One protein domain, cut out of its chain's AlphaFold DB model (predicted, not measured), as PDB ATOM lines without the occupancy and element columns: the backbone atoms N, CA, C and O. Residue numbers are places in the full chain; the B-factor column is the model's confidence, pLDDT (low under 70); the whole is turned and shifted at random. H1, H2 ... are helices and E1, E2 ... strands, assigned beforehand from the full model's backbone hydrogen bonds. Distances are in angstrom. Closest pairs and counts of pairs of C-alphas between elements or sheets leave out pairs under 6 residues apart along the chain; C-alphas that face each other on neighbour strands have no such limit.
ATOM      1  N   LEU A 229     283.457 303.567 250.645       90.31
ATOM      2  CA  LEU A 229     284.133 303.828 251.921       90.31
ATOM      3  C   LEU A 229     283.139 304.162 253.041       90.31
ATOM      4  O   LEU A 229     283.284 303.677 254.160       90.31
ATOM      5  N   GLU A 230     282.103 304.945 252.735       90.69
ATOM      6  CA  GLU A 230     281.047 305.308 253.690       90.69
ATOM      7  C   GLU A 230     280.308 304.071 254.235       90.69
ATOM      8  O   GLU A 230     279.989 304.023 255.420       90.69
ATOM      9  N   CYS A 231     280.077 303.045 253.404       91.94
ATOM     10  CA  CYS A 231     279.449 301.796 253.846       91.94
ATOM     11  C   CYS A 231     280.305 301.006 254.843       91.94
ATOM     12  O   CYS A 231     279.759 300.335 255.716       91.94
ATOM     13  N   ASP A 232     281.630 301.076 254.733       92.81
ATOM     14  CA  ASP A 232     282.542 300.332 255.609       92.81
ATOM     15  C   ASP A 232     282.791 301.031 256.948       92.81
ATOM     16  O   ASP A 232     283.299 300.437 257.900       92.81
ATOM     17  N   GLY A 233     282.409 302.301 257.042       93.38
ATOM     18  CA  GLY A 233     282.735 303.146 258.173       93.38
ATOM     19  C   GLY A 233     281.842 302.996 259.401       93.38
ATOM     20  O   GLY A 233     282.098 303.702 260.368       93.38
ATOM     21  N   LEU A 234     280.817 302.133 259.395       94.88
ATOM     22  CA  LEU A 234     279.874 301.971 260.509       94.88
ATOM     23  C   LEU A 234     280.097 300.664 261.278       94.88
ATOM     24  O   LEU A 234     279.945 299.574 260.735       94.88
ATOM     25  N   TYR A 235     280.336 300.784 262.579       97.12
ATOM     26  CA  TYR A 235     280.352 299.671 263.520       97.12
ATOM     27  C   TYR A 235     279.422 299.965 264.698       97.12
ATOM     28  O   TYR A 235     279.467 301.048 265.278       97.12
ATOM     29  N   ILE A 236     278.595 298.987 265.061       97.88
ATOM     30  CA  ILE A 236     277.689 299.035 266.210       97.88
ATOM     31  C   ILE A 236     277.989 297.798 267.056       97.88
ATOM     32  O   ILE A 236     277.845 296.671 266.579       97.88
ATOM     33  N   GLU A 237     278.416 298.000 268.302       97.75
ATOM     34  CA  GLU A 237     278.662 296.900 269.234       97.75
ATOM     35  C   GLU A 237     277.393 296.051 269.418       97.75
ATOM     36  O   GLU A 237     276.302 296.575 269.640       97.75
ATOM     37  N   GLY A 238     277.539 294.728 269.313       96.94
ATOM     38  CA  GLY A 238     276.428 293.777 269.422       96.94
ATOM     39  C   GLY A 238     275.722 293.460 268.100       96.94
ATOM     40  O   GLY A 238     274.827 292.615 268.088       96.94
ATOM     41  N   MET A 239     276.142 294.067 266.986       97.69
ATOM     42  CA  MET A 239     275.683 293.718 265.639       97.69
ATOM     43  C   MET A 239     276.799 293.069 264.810       97.69
ATOM     44  O   MET A 239     277.984 293.312 265.030       97.69
ATOM     45  N   ASP A 240     276.420 292.245 263.830       96.75
ATOM     46  CA  ASP A 240     277.374 291.675 262.878       96.75
ATOM     47  C   ASP A 240     277.919 292.764 261.943       96.75
ATOM     48  O   ASP A 240     277.167 293.424 261.223       96.75
ATOM     49  N   TYR A 241     279.241 292.947 261.938       95.75
ATOM     50  CA  TYR A 241     279.889 293.982 261.128       95.75
ATOM     51  C   TYR A 241     279.726 293.736 259.620       95.75
ATOM     52  O   TYR A 241     279.553 294.681 258.852       95.75
ATOM     53  N   GLY A 242     279.700 292.472 259.184       93.62
ATOM     54  CA  GLY A 242     279.460 292.122 257.783       93.62
ATOM     55  C   GLY A 242     278.064 292.534 257.303       93.62
ATOM     56  O   GLY A 242     277.918 293.014 256.176       93.62
ATOM     57  N   GLU A 243     277.042 292.397 258.153       92.00
ATOM     58  CA  GLU A 243     275.692 292.899 257.880       92.00
ATOM     59  C   GLU A 243     275.658 294.434 257.803       92.00
ATOM     60  O   GLU A 243     275.021 294.966 256.887       92.00
ATOM     61  N   LEU A 244     276.354 295.141 258.707       93.62
ATOM     62  CA  LEU A 244     276.422 296.612 258.724       93.62
ATOM     63  C   LEU A 244     277.077 297.183 257.460       93.62
ATOM     64  O   LEU A 244     276.551 298.123 256.867       93.62
ATOM     65  N   CYS A 245     278.173 296.575 257.007       91.38
ATOM     66  CA  CYS A 245     278.933 297.025 255.836       91.38
ATOM     67  C   CYS A 245     278.422 296.450 254.508       91.38
ATOM     68  O   CYS A 245     279.056 296.580 253.452       91.38
ATOM     69  N   SER A 246     277.276 295.769 254.537       90.75
ATOM     70  CA  SER A 246     276.762 295.073 253.371       90.75
ATOM     71  C   SER A 246     276.283 296.037 252.283       90.75
ATOM     72  O   SER A 246     275.382 296.854 252.475       90.75
ATOM     73  N   ARG A 247     276.835 295.862 251.080       89.44
ATOM     74  CA  ARG A 247     276.583 296.702 249.896       89.44
ATOM     75  C   ARG A 247     275.619 296.080 248.886       89.44
ATOM     76  O   ARG A 247     275.530 296.540 247.748       89.44
ATOM     77  N   THR A 248     274.913 295.018 249.276       90.38
ATOM     78  CA  THR A 248     273.959 294.311 248.407       90.38
ATOM     79  C   THR A 248     272.968 295.297 247.784       90.38
ATOM     80  O   THR A 248     272.332 296.060 248.512       90.38
ATOM     81  N   GLY A 249     272.888 295.302 246.450       91.75
ATOM     82  CA  GLY A 249     272.086 296.216 245.632       91.75
ATOM     83  C   GLY A 249     272.601 297.649 245.489       91.75
ATOM     84  O   GLY A 249     272.386 298.253 244.442       91.75
ATOM     85  N   LEU A 250     273.341 298.196 246.459       93.75
ATOM     86  CA  LEU A 250     273.804 299.590 246.404       93.75
ATOM     87  C   LEU A 250     274.727 299.869 245.208       93.75
ATOM     88  O   LEU A 250     274.641 300.928 244.595       93.75
ATOM     89  N   ARG A 251     275.551 298.898 244.798       93.50
ATOM     90  CA  ARG A 251     276.371 299.017 243.579       93.50
ATOM     91  C   ARG A 251     275.533 299.131 242.314       93.50
ATOM     92  O   ARG A 251     275.834 299.960 241.457       93.50
ATOM     93  N   SER A 252     274.489 298.310 242.203       93.19
ATOM     94  CA  SER A 252     273.530 298.376 241.099       93.19
ATOM     95  C   SER A 252     272.832 299.734 241.096       93.19
ATOM     96  O   SER A 252     272.724 300.361 240.042       93.19
ATOM     97  N   LEU A 253     272.484 300.223 242.294       93.56
ATOM     98  CA  LEU A 253     271.903 301.542 242.493       93.56
ATOM     99  C   LEU A 253     272.783 302.653 241.935       93.56
ATOM    100  O   LEU A 253     272.399 303.390 241.029       93.56
ATOM    101  N   TRP A 254     273.997 302.766 242.463       93.88
ATOM    102  CA  TRP A 254     274.896 303.849 242.096       93.88
ATOM    103  C   TRP A 254     275.334 303.779 240.637       93.88
ATOM    104  O   TRP A 254     275.498 304.815 239.995       93.88
ATOM    105  N   LYS A 255     275.489 302.569 240.087       93.50
ATOM    106  CA  LYS A 255     275.775 302.380 238.665       93.50
ATOM    107  C   LYS A 255     274.655 302.960 237.801       93.50
ATOM    108  O   LYS A 255     274.946 303.737 236.894       93.50
ATOM    109  N   LYS A 256     273.394 302.643 238.107       93.00
ATOM    110  CA  LYS A 256     272.244 303.164 237.361       93.00
ATOM    111  C   LYS A 256     272.103 304.678 237.517       93.00
ATOM    112  O   LYS A 256     271.869 305.366 236.531       93.00
ATOM    113  N   GLU A 257     272.286 305.217 238.725       93.12
ATOM    114  CA  GLU A 257     272.275 306.670 238.948       93.12
ATOM    115  C   GLU A 257     273.369 307.385 238.146       93.12
ATOM    116  O   GLU A 257     273.126 308.457 237.590       93.12
ATOM    117  N   ARG A 258     274.559 306.786 238.041       92.88
ATOM    118  CA  ARG A 258     275.651 307.319 237.224       92.88
ATOM    119  C   ARG A 258     275.321 307.290 235.735       92.88
ATOM    120  O   ARG A 258     275.555 308.275 235.047       92.88
ATOM    121  N   GLU A 259     274.771 306.185 235.240       93.31
ATOM    122  CA  GLU A 259     274.382 306.026 233.832       93.31
ATOM    123  C   GLU A 259     273.238 306.969 233.434       93.31
ATOM    124  O   GLU A 259     273.261 307.541 232.347       93.31
ATOM    125  N   CYS A 260     272.244 307.153 234.308       92.31
ATOM    126  CA  CYS A 260     271.034 307.914 233.993       92.31
ATOM    127  C   CYS A 260     271.086 309.389 234.418       92.31
ATOM    128  O   CYS A 260     270.322 310.191 233.889       92.31
ATOM    129  N   GLN A 261     271.928 309.757 235.389       91.44
ATOM    130  CA  GLN A 261     272.008 311.121 235.927       91.44
ATOM    131  C   GLN A 261     273.437 311.632 236.109       91.44
ATOM    132  O   GLN A 261     273.611 312.628 236.794       91.44
ATOM    133  N   GLY A 262     274.473 310.955 235.612       92.00
ATOM    134  CA  GLY A 262     275.858 311.431 235.730       92.00
ATOM    135  C   GLY A 262     276.416 311.506 237.160       92.00
ATOM    136  O   GLY A 262     277.568 311.895 237.334       92.00
ATOM    137  N   ALA A 297     279.800 306.703 278.135       96.19
ATOM    138  CA  ALA A 297     280.797 307.449 278.894       96.19
ATOM    139  C   ALA A 297     280.969 308.910 278.427       96.19
ATOM    140  O   ALA A 297     281.639 309.688 279.107       96.19
ATOM    141  N   GLN A 298     280.426 309.284 277.265       94.75
ATOM    142  CA  GLN A 298     280.559 310.626 276.707       94.75
ATOM    143  C   GLN A 298     279.430 311.554 277.171       94.75
ATOM    144  O   GLN A 298     278.280 311.127 277.275       94.75
ATOM    145  N   PRO A 299     279.729 312.841 277.412       94.00
ATOM    146  CA  PRO A 299     278.753 313.791 277.942       94.00
ATOM    147  C   PRO A 299     277.604 314.103 276.971       94.00
ATOM    148  O   PRO A 299     276.524 314.481 277.413       94.00
ATOM    149  N   ASP A 300     277.812 313.952 275.664       93.56
ATOM    150  CA  ASP A 300     276.838 314.228 274.604       93.56
ATOM    151  C   ASP A 300     276.135 312.963 274.078       93.56
ATOM    152  O   ASP A 300     275.458 313.018 273.050       93.56
ATOM    153  N   TYR A 301     276.265 311.830 274.778       95.69
ATOM    154  CA  TYR A 301     275.787 310.515 274.339       95.69
ATOM    155  C   TYR A 301     274.336 310.506 273.832       95.69
ATOM    156  O   TYR A 301     274.077 310.078 272.704       95.69
ATOM    157  N   GLU A 302     273.385 311.004 274.630       95.50
ATOM    158  CA  GLU A 302     271.957 310.979 274.279       95.50
ATOM    159  C   GLU A 302     271.675 311.755 272.988       95.50
ATOM    160  O   GLU A 302     270.972 311.273 272.093       95.50
ATOM    161  N   GLN A 303     272.272 312.944 272.867       93.38
ATOM    162  CA  GLN A 303     272.158 313.782 271.682       93.38
ATOM    163  C   GLN A 303     272.805 313.093 270.476       93.38
ATOM    164  O   GLN A 303     272.202 313.031 269.404       93.38
ATOM    165  N   ALA A 304     273.982 312.492 270.660       93.75
ATOM    166  CA  ALA A 304     274.715 311.812 269.607       93.75
ATOM    167  C   ALA A 304     273.949 310.609 269.028       93.75
ATOM    168  O   ALA A 304     273.868 310.472 267.801       93.75
ATOM    169  N   VAL A 305     273.347 309.779 269.888       95.25
ATOM    170  CA  VAL A 305     272.464 308.672 269.485       95.25
ATOM    171  C   VAL A 305     271.229 309.208 268.765       95.25
ATOM    172  O   VAL A 305     270.859 308.696 267.706       95.25
ATOM    173  N   SER A 306     270.605 310.263 269.297       93.62
ATOM    174  CA  SER A 306     269.423 310.882 268.693       93.62
ATOM    175  C   SER A 306     269.699 311.404 267.280       93.62
ATOM    176  O   SER A 306     268.918 311.158 266.358       93.62
ATOM    177  N   ASP A 307     270.835 312.073 267.090       92.94
ATOM    178  CA  ASP A 307     271.261 312.599 265.795       92.94
ATOM    179  C   ASP A 307     271.581 311.491 264.800       92.94
ATOM    180  O   ASP A 307     271.183 311.586 263.640       92.94
ATOM    181  N   LEU A 308     272.239 310.415 265.246       93.06
ATOM    182  CA  LEU A 308     272.514 309.256 264.398       93.06
ATOM    183  C   LEU A 308     271.214 308.608 263.901       93.06
ATOM    184  O   LEU A 308     271.090 308.328 262.710       93.06
ATOM    185  N   LEU A 309     270.249 308.381 264.797       93.62
ATOM    186  CA  LEU A 309     268.975 307.750 264.450       93.62
ATOM    187  C   LEU A 309     268.179 308.591 263.452       93.62
ATOM    188  O   LEU A 309     267.717 308.064 262.442       93.62
ATOM    189  N   ARG A 310     268.059 309.900 263.700       92.25
ATOM    190  CA  ARG A 310     267.337 310.808 262.797       92.25
ATOM    191  C   ARG A 310     268.027 310.944 261.444       92.25
ATOM    192  O   ARG A 310     267.356 310.881 260.421       92.25
ATOM    193  N   ALA A 311     269.355 311.075 261.419       90.12
ATOM    194  CA  ALA A 311     270.103 311.246 260.175       90.12
ATOM    195  C   ALA A 311     270.034 310.025 259.240       90.12
ATOM    196  O   ALA A 311     270.191 310.180 258.031       90.12
ATOM    197  N   ASN A 312     269.806 308.826 259.784       89.94
ATOM    198  CA  ASN A 312     269.710 307.584 259.012       89.94
ATOM    199  C   ASN A 312     268.266 307.098 258.805       89.94
ATOM    200  O   ASN A 312     268.076 306.012 258.262       89.94
ATOM    201  N   HIS A 313     267.259 307.876 259.220       90.25
ATOM    202  CA  HIS A 313     265.851 307.458 259.207       90.25
ATOM    203  C   HIS A 313     265.626 306.125 259.940       90.25
ATOM    204  O   HIS A 313     264.982 305.208 259.432       90.25
ATOM    205  N   TRP A 314     266.226 305.987 261.123       93.44
ATOM    206  CA  TRP A 314     266.089 304.823 262.004       93.44
ATOM    207  C   TRP A 314     265.157 305.089 263.182       93.44
ATOM    208  O   TRP A 314     265.212 304.380 264.192       93.44
ATOM    209  N   MET A 315     264.303 306.107 263.095       91.56
ATOM    210  CA  MET A 315     263.297 306.340 264.120       91.56
ATOM    211  C   MET A 315     262.129 305.349 263.950       91.56
ATOM    212  O   MET A 315     261.871 304.887 262.836       91.56
ATOM    213  N   PRO A 316     261.414 304.973 265.029       87.06
ATOM    214  CA  PRO A 316     260.294 304.030 264.943       87.06
ATOM    215  C   PRO A 316     259.230 304.415 263.904       87.06
ATOM    216  O   PRO A 316     258.706 303.547 263.208       87.06
ATOM    217  N   GLU A 317     258.946 305.708 263.765       86.62
ATOM    218  CA  GLU A 317     258.021 306.273 262.782       86.62
ATOM    219  C   GLU A 317     258.455 306.041 261.324       86.62
ATOM    220  O   GLU A 317     257.601 305.805 260.470       86.62
ATOM    221  N   ASP A 318     259.761 306.013 261.042       83.12
ATOM    222  CA  ASP A 318     260.298 305.743 259.703       83.12
ATOM    223  C   ASP A 318     260.098 304.268 259.303       83.12
ATOM    224  O   ASP A 318     260.008 303.928 258.122       83.12
ATOM    225  N   MET A 319     260.014 303.365 260.286       77.75
ATOM    226  CA  MET A 319     259.910 301.917 260.060       77.75
ATOM    227  C   MET A 319     258.480 301.444 259.762       77.75
ATOM    228  O   MET A 319     258.287 300.281 259.401       77.75
ATOM    229  N   ALA A 320     257.487 302.328 259.905       69.25
ATOM    230  CA  ALA A 320     256.080 302.050 259.613       69.25
ATOM    231  C   ALA A 320     255.712 302.229 258.124       69.25
ATOM    232  O   ALA A 320     254.579 301.947 257.735       69.25
ATOM    233  N   VAL A 321     256.646 302.707 257.293       67.75
ATOM    234  CA  VAL A 321     256.428 302.981 255.864       67.75
ATOM    235  C   VAL A 321     256.295 301.682 255.057       67.75
ATOM    236  O   VAL A 321     256.994 300.698 255.306       67.75
ATOM    237  N   ASP A 322     255.405 301.693 254.061       68.56
ATOM    238  CA  ASP A 322     255.171 300.570 253.152       68.56
ATOM    239  C   ASP A 322     256.447 300.175 252.382       68.56
ATOM    240  O   ASP A 322     256.976 300.916 251.547       68.56
ATOM    241  N   THR A 323     256.927 298.960 252.652       69.25
ATOM    242  CA  THR A 323     258.122 298.390 252.026       69.25
ATOM    243  C   THR A 323     257.948 298.105 250.537       69.25
ATOM    244  O   THR A 323     258.947 298.050 249.823       69.25
ATOM    245  N   GLN A 324     256.713 297.925 250.054       67.94
ATOM    246  CA  GLN A 324     256.446 297.636 248.646       67.94
ATOM    247  C   GLN A 324     256.659 298.879 247.778       67.94
ATOM    248  O   GLN A 324     257.447 298.825 246.833       67.94
ATOM    249  N   ALA A 325     256.045 300.008 248.148       68.38
ATOM    250  CA  ALA A 325     256.266 301.294 247.482       68.38
ATOM    251  C   ALA A 325     257.740 301.738 247.564       68.38
ATOM    252  O   ALA A 325     258.307 302.256 246.601       68.38
ATOM    253  N   GLY A 326     258.396 301.475 248.699       74.62
ATOM    254  CA  GLY A 326     259.824 301.725 248.865       74.62
ATOM    255  C   GLY A 326     260.709 300.895 247.925       74.62
ATOM    256  O   GLY A 326     261.665 301.409 247.338       74.62
ATOM    257  N   ALA A 327     260.387 299.608 247.747       82.69
ATOM    258  CA  ALA A 327     261.154 298.710 246.887       82.69
ATOM    259  C   ALA A 327     261.094 299.130 245.413       82.69
ATOM    260  O   ALA A 327     262.108 299.061 244.722       82.69
ATOM    261  N   GLU A 328     259.950 299.628 244.942       83.00
ATOM    262  CA  GLU A 328     259.798 300.137 243.574       83.00
ATOM    263  C   GLU A 328     260.710 301.339 243.293       83.00
ATOM    264  O   GLU A 328     261.313 301.414 242.221       83.00
ATOM    265  N   GLY A 329     260.896 302.226 244.276       85.94
ATOM    266  CA  GLY A 329     261.860 303.324 244.184       85.94
ATOM    267  C   GLY A 329     263.291 302.818 243.980       85.94
ATOM    268  O   GLY A 329     263.979 303.239 243.051       85.94
ATOM    269  N   PHE A 330     263.733 301.855 244.789       90.44
ATOM    270  CA  PHE A 330     265.054 301.236 244.629       90.44
ATOM    271  C   PHE A 330     265.207 300.490 243.302       90.44
ATOM    272  O   PHE A 330     266.269 300.550 242.673       90.44
ATOM    273  N   MET A 331     264.142 299.830 242.849       91.06
ATOM    274  CA  MET A 331     264.123 299.149 241.563       91.06
ATOM    275  C   MET A 331     264.257 300.123 240.395       91.06
ATOM    276  O   MET A 331     265.060 299.877 239.499       91.06
ATOM    277  N   ASN A 332     263.564 301.264 240.429       90.44
ATOM    278  CA  ASN A 332     263.740 302.339 239.447       90.44
ATOM    279  C   ASN A 332     265.209 302.794 239.346       90.44
ATOM    280  O   ASN A 332     265.698 303.110 238.261       90.44
ATOM    281  N   HIS A 333     265.935 302.751 240.462       90.75
ATOM    282  CA  HIS A 333     267.359 303.054 240.502       90.75
ATOM    283  C   HIS A 333     268.259 301.832 240.300       90.75
ATOM    284  O   HIS A 333     269.446 301.955 240.512       90.75
ATOM    285  N   GLY A 334     267.773 300.686 239.824       91.00
ATOM    286  CA  GLY A 334     268.619 299.584 239.344       91.00
ATOM    287  C   GLY A 334     268.846 298.433 240.322       91.00
ATOM    288  O   GLY A 334     269.528 297.476 239.959       91.00
ATOM    289  N   MET A 335     268.272 298.473 241.527       93.38
ATOM    290  CA  MET A 335     268.226 297.287 242.389       93.38
ATOM    291  C   MET A 335     267.199 296.275 241.860       93.38
ATOM    292  O   MET A 335     266.196 296.628 241.245       93.38
ATOM    293  N   SER A 336     267.409 294.992 242.125       90.62
ATOM    294  CA  SER A 336     266.323 294.009 242.068       90.62
ATOM    295  C   SER A 336     265.395 294.161 243.275       90.62
ATOM    296  O   SER A 336     265.777 294.708 244.314       90.62
ATOM    297  N   ARG A 337     264.181 293.612 243.172       89.31
ATOM    298  CA  ARG A 337     263.224 293.560 244.285       89.31
ATOM    299  C   ARG A 337     263.827 292.893 245.522       89.31
ATOM    300  O   ARG A 337     263.734 293.438 246.614       89.31
ATOM    301  N   GLN A 338     264.513 291.761 245.338       89.25
ATOM    302  CA  GLN A 338     265.163 291.039 246.431       89.25
ATOM    303  C   GLN A 338     266.238 291.889 247.121       89.25
ATOM    304  O   GLN A 338     266.326 291.901 248.348       89.25
ATOM    305  N   GLU A 339     267.059 292.608 246.353       92.56
ATOM    306  CA  GLU A 339     268.074 293.495 246.922       92.56
ATOM    307  C   GLU A 339     267.437 294.656 247.695       92.56
ATOM    308  O   GLU A 339     267.901 294.981 248.788       92.56
ATOM    309  N   ALA A 340     266.367 295.257 247.166       91.19
ATOM    310  CA  ALA A 340     265.640 296.337 247.830       91.19
ATOM    311  C   ALA A 340     264.987 295.870 249.143       91.19
ATOM    312  O   ALA A 340     265.150 296.499 250.190       91.19
ATOM    313  N   GLU A 341     264.308 294.724 249.124       88.50
ATOM    314  CA  GLU A 341     263.716 294.105 250.315       88.50
ATOM    315  C   GLU A 341     264.783 293.720 251.348       88.50
ATOM    316  O   GLU A 341     264.602 293.946 252.549       88.50
ATOM    317  N   SER A 342     265.924 293.188 250.892       89.56
ATOM    318  CA  SER A 342     267.075 292.880 251.745       89.56
ATOM    319  C   SER A 342     267.632 294.140 252.408       89.56
ATOM    320  O   SER A 342     267.860 294.140 253.619       89.56
ATOM    321  N   TYR A 343     267.775 295.236 251.655       91.12
ATOM    322  CA  TYR A 343     268.184 296.530 252.193       91.12
ATOM    323  C   TYR A 343     267.224 297.006 253.291       91.12
ATOM    324  O   TYR A 343     267.670 297.252 254.411       91.12
ATOM    325  N   TYR A 344     265.911 297.044 253.035       87.88
ATOM    326  CA  TYR A 344     264.920 297.442 254.046       87.88
ATOM    327  C   TYR A 344     264.900 296.528 255.269       87.88
ATOM    328  O   TYR A 344     264.721 296.993 256.395       87.88
ATOM    329  N   SER A 345     265.064 295.219 255.072       88.31
ATOM    330  CA  SER A 345     265.175 294.268 256.177       88.31
ATOM    331  C   SER A 345     266.369 294.607 257.073       88.31
ATOM    332  O   SER A 345     266.205 294.680 258.289       88.31
ATOM    333  N   ARG A 346     267.537 294.905 256.488       91.31
ATOM    334  CA  ARG A 346     268.718 295.341 257.249       91.31
ATOM    335  C   ARG A 346     268.491 296.662 257.973       91.31
ATOM    336  O   ARG A 346     268.756 296.726 259.168       91.31
ATOM    337  N   GLN A 347     267.957 297.683 257.297       91.62
ATOM    338  CA  GLN A 347     267.679 298.980 257.931       91.62
ATOM    339  C   GLN A 347     266.741 298.821 259.139       91.62
ATOM    340  O   GLN A 347     267.015 299.365 260.205       91.62
ATOM    341  N   ARG A 348     265.698 297.983 259.027       90.56
ATOM    342  CA  ARG A 348     264.794 297.665 260.147       90.56
ATOM    343  C   ARG A 348     265.480 296.920 261.286       90.56
ATOM    344  O   ARG A 348     265.204 297.219 262.442       90.56
ATOM    345  N   LYS A 349     266.365 295.963 260.986       93.62
ATOM    346  CA  LYS A 349     267.157 295.270 262.015       93.62
ATOM    347  C   LYS A 349     268.039 296.253 262.789       93.62
ATOM    348  O   LYS A 349     268.019 296.226 264.015       93.62
ATOM    349  N   ILE A 350     268.754 297.134 262.083       95.38
ATOM    350  CA  ILE A 350     269.607 298.170 262.687       95.38
ATOM    351  C   ILE A 350     268.764 299.109 263.547       95.38
ATOM    352  O   ILE A 350     269.039 299.267 264.734       95.38
ATOM    353  N   ALA A 351     267.686 299.665 262.988       95.19
ATOM    354  CA  ALA A 351     266.791 300.552 263.718       95.19
ATOM    355  C   ALA A 351     266.207 299.866 264.960       95.19
ATOM    356  O   ALA A 351     266.251 300.430 266.050       95.19
ATOM    357  N   SER A 352     265.708 298.634 264.840       95.38
ATOM    358  CA  SER A 352     265.161 297.882 265.973       95.38
ATOM    359  C   SER A 352     266.204 297.644 267.063       95.38
ATOM    360  O   SER A 352     265.884 297.799 268.240       95.38
ATOM    361  N   PHE A 353     267.433 297.275 266.692       97.06
ATOM    362  CA  PHE A 353     268.520 297.070 267.646       97.06
ATOM    363  C   PHE A 353     268.866 298.369 268.379       97.06
ATOM    364  O   PHE A 353     268.866 298.397 269.607       97.06
ATOM    365  N   LEU A 354     269.094 299.460 267.645       96.69
ATOM    366  CA  LEU A 354     269.464 300.746 268.236       96.69
ATOM    367  C   LEU A 354     268.356 301.300 269.137       96.69
ATOM    368  O   LEU A 354     268.630 301.769 270.239       96.69
ATOM    369  N   ASN A 355     267.095 301.210 268.707       95.31
ATOM    370  CA  ASN A 355     265.961 301.679 269.503       95.31
ATOM    371  C   ASN A 355     265.725 300.836 270.764       95.31
ATOM    372  O   ASN A 355     265.301 301.387 271.775       95.31
ATOM    373  N   GLY A 356     266.007 299.531 270.717       96.19
ATOM    374  CA  GLY A 356     265.875 298.638 271.870       96.19
ATOM    375  C   GLY A 356     267.003 298.756 272.899       96.19
ATOM    376  O   GLY A 356     266.822 298.323 274.031       96.19
ATOM    377  N   ASN A 357     268.144 299.347 272.528       96.94
ATOM    378  CA  ASN A 357     269.346 299.418 273.367       96.94
ATOM    379  C   ASN A 357     269.816 300.860 273.630       96.94
ATOM    380  O   ASN A 357     270.970 301.060 273.990       96.94
ATOM    381  N   ARG A 358     268.944 301.869 273.456       94.19
ATOM    382  CA  ARG A 358     269.298 303.307 273.464       94.19
ATOM    383  C   ARG A 358     270.145 303.764 274.650       94.19
ATOM    384  O   ARG A 358     270.947 304.674 274.476       94.19
ATOM    385  N   ASP A 359     270.003 303.147 275.815       92.75
ATOM    386  CA  ASP A 359     270.711 303.565 277.030       92.75
ATOM    387  C   ASP A 359     272.150 303.022 277.116       92.75
ATOM    388  O   ASP A 359     272.906 303.422 277.997       92.75
ATOM    389  N   ASN A 360     272.546 302.106 276.220       96.06
ATOM    390  CA  ASN A 360     273.851 301.448 276.272       96.06
ATOM    391  C   ASN A 360     274.364 301.012 274.883       96.06
ATOM    392  O   ASN A 360     274.438 299.821 274.580       96.06
ATOM    393  N   LEU A 361     274.712 301.978 274.031       97.69
ATOM    394  CA  LEU A 361     275.254 301.757 272.688       97.69
ATOM    395  C   LEU A 361     276.713 302.205 272.594       97.69
ATOM    396  O   LEU A 361     277.031 303.348 272.917       97.69
ATOM    397  N   SER A 362     277.569 301.358 272.024       97.94
ATOM    398  CA  SER A 362     278.903 301.756 271.562       97.94
ATOM    399  C   SER A 362     278.938 301.729 270.035       97.94
ATOM    400  O   SER A 362     278.761 300.673 269.422       97.94
TER     401      SER A 362
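What this domain is: This is residues 229 to 262 and 297 to 362 of the 377 residues of a protein of Eisenbergiella massiliensis (UniProt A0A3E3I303). One long helix, H7, runs lengthwise through an elongated, loosely joined assembly of short helices and loops. H6 packs slantwise on the first part of H7 and H5 on a later part, H4 runs beside the later part of H7 with few contacts, and the first printed stretch, H1, E1 and H2, lies along another side of H7 and leads to H3 near the end where H7 begins. The 100 printed residues hold seven named helices and one named strand, in the order H1, E1, H2, H3, H4, H5, H6, H7, and the class is mostly helix. The whole is only just compact, close to loose, with a radius of gyration of the C-alphas of 14.9 A and spans of 45 by 29 by 23 A.

Where its parts are: H1, residues 229 to 232, begins at C-alpha 229, (284.133, 303.828, 251.921), and is 5.3 A long. E1, residues 234 to 236, measures 6.8 A, and H2, residues 241 to 244, 5.0 A. H3, residues 250 to 261, spans 15.7 A and ends at C-alpha 261, (272.008, 311.121, 235.927). After the cut come H4, residues 301 to 311, 15.3 A; H5, residues 316 to 320, 7.1 A; and H6, residues 323 to 332, 14.3 A. H7, residues 337 to 356, is 28.2 A long and ends at C-alpha 356, (265.875, 298.638, 271.870).

How they stand to each other: H7 touches H6 with residues 337 to 344 alone, at a steep tilt of 50 degrees, opposite ways; the closest C-alphas, of Ala 327 and Ala 340, are 5.2 A apart. H7 touches H5 with residues 348 to 355 alone, the closest C-alphas being those of Met 319 and Arg 348, 6.5 A. H4 is close to H7 but not clearly touching, with the C-alphas of Leu 309 and Ala 351 closest at 7.6 A and a shallow tilt of 20 degrees, opposite ways. H2 is likewise close to H7 but not clearly touching, closest at the C-alphas of Glu 243 and Arg 346, 7.4 A. H3 and H7 are near each other, and H3 is close to H6 but not clearly touching, the C-alphas of Leu 253 and Phe 330 being closest at 7.2 A. E1 pairs with no named strand; its closest C-alpha to H2 is that of Tyr 235, 6.2 A from that of Tyr 241. H1 and E1 meet only through their link. Among the pairs that are apart are H1 and H7, and H4 and H6. Every O i to N i+4 pair is within hydrogen-bond range in H3, H4, H6 and H7; H5 has 0 of 1, with 1 of 2 O i to N i+3 pairs within range, and H1 and H2 are too short for an O i to N i+4 pair.

The domain as a whole: The C-alphas farthest apart, of Cys 260 and Ala 297, are 46.0 A apart. Residues 263 to 296 are not printed, and C-alphas 262 and 297 stand 43.6 A apart across this cut. Of the links that are printed whole, each is tight. Mean pLDDT of the printed part is 90.8; residues 320 to 325 are under 70.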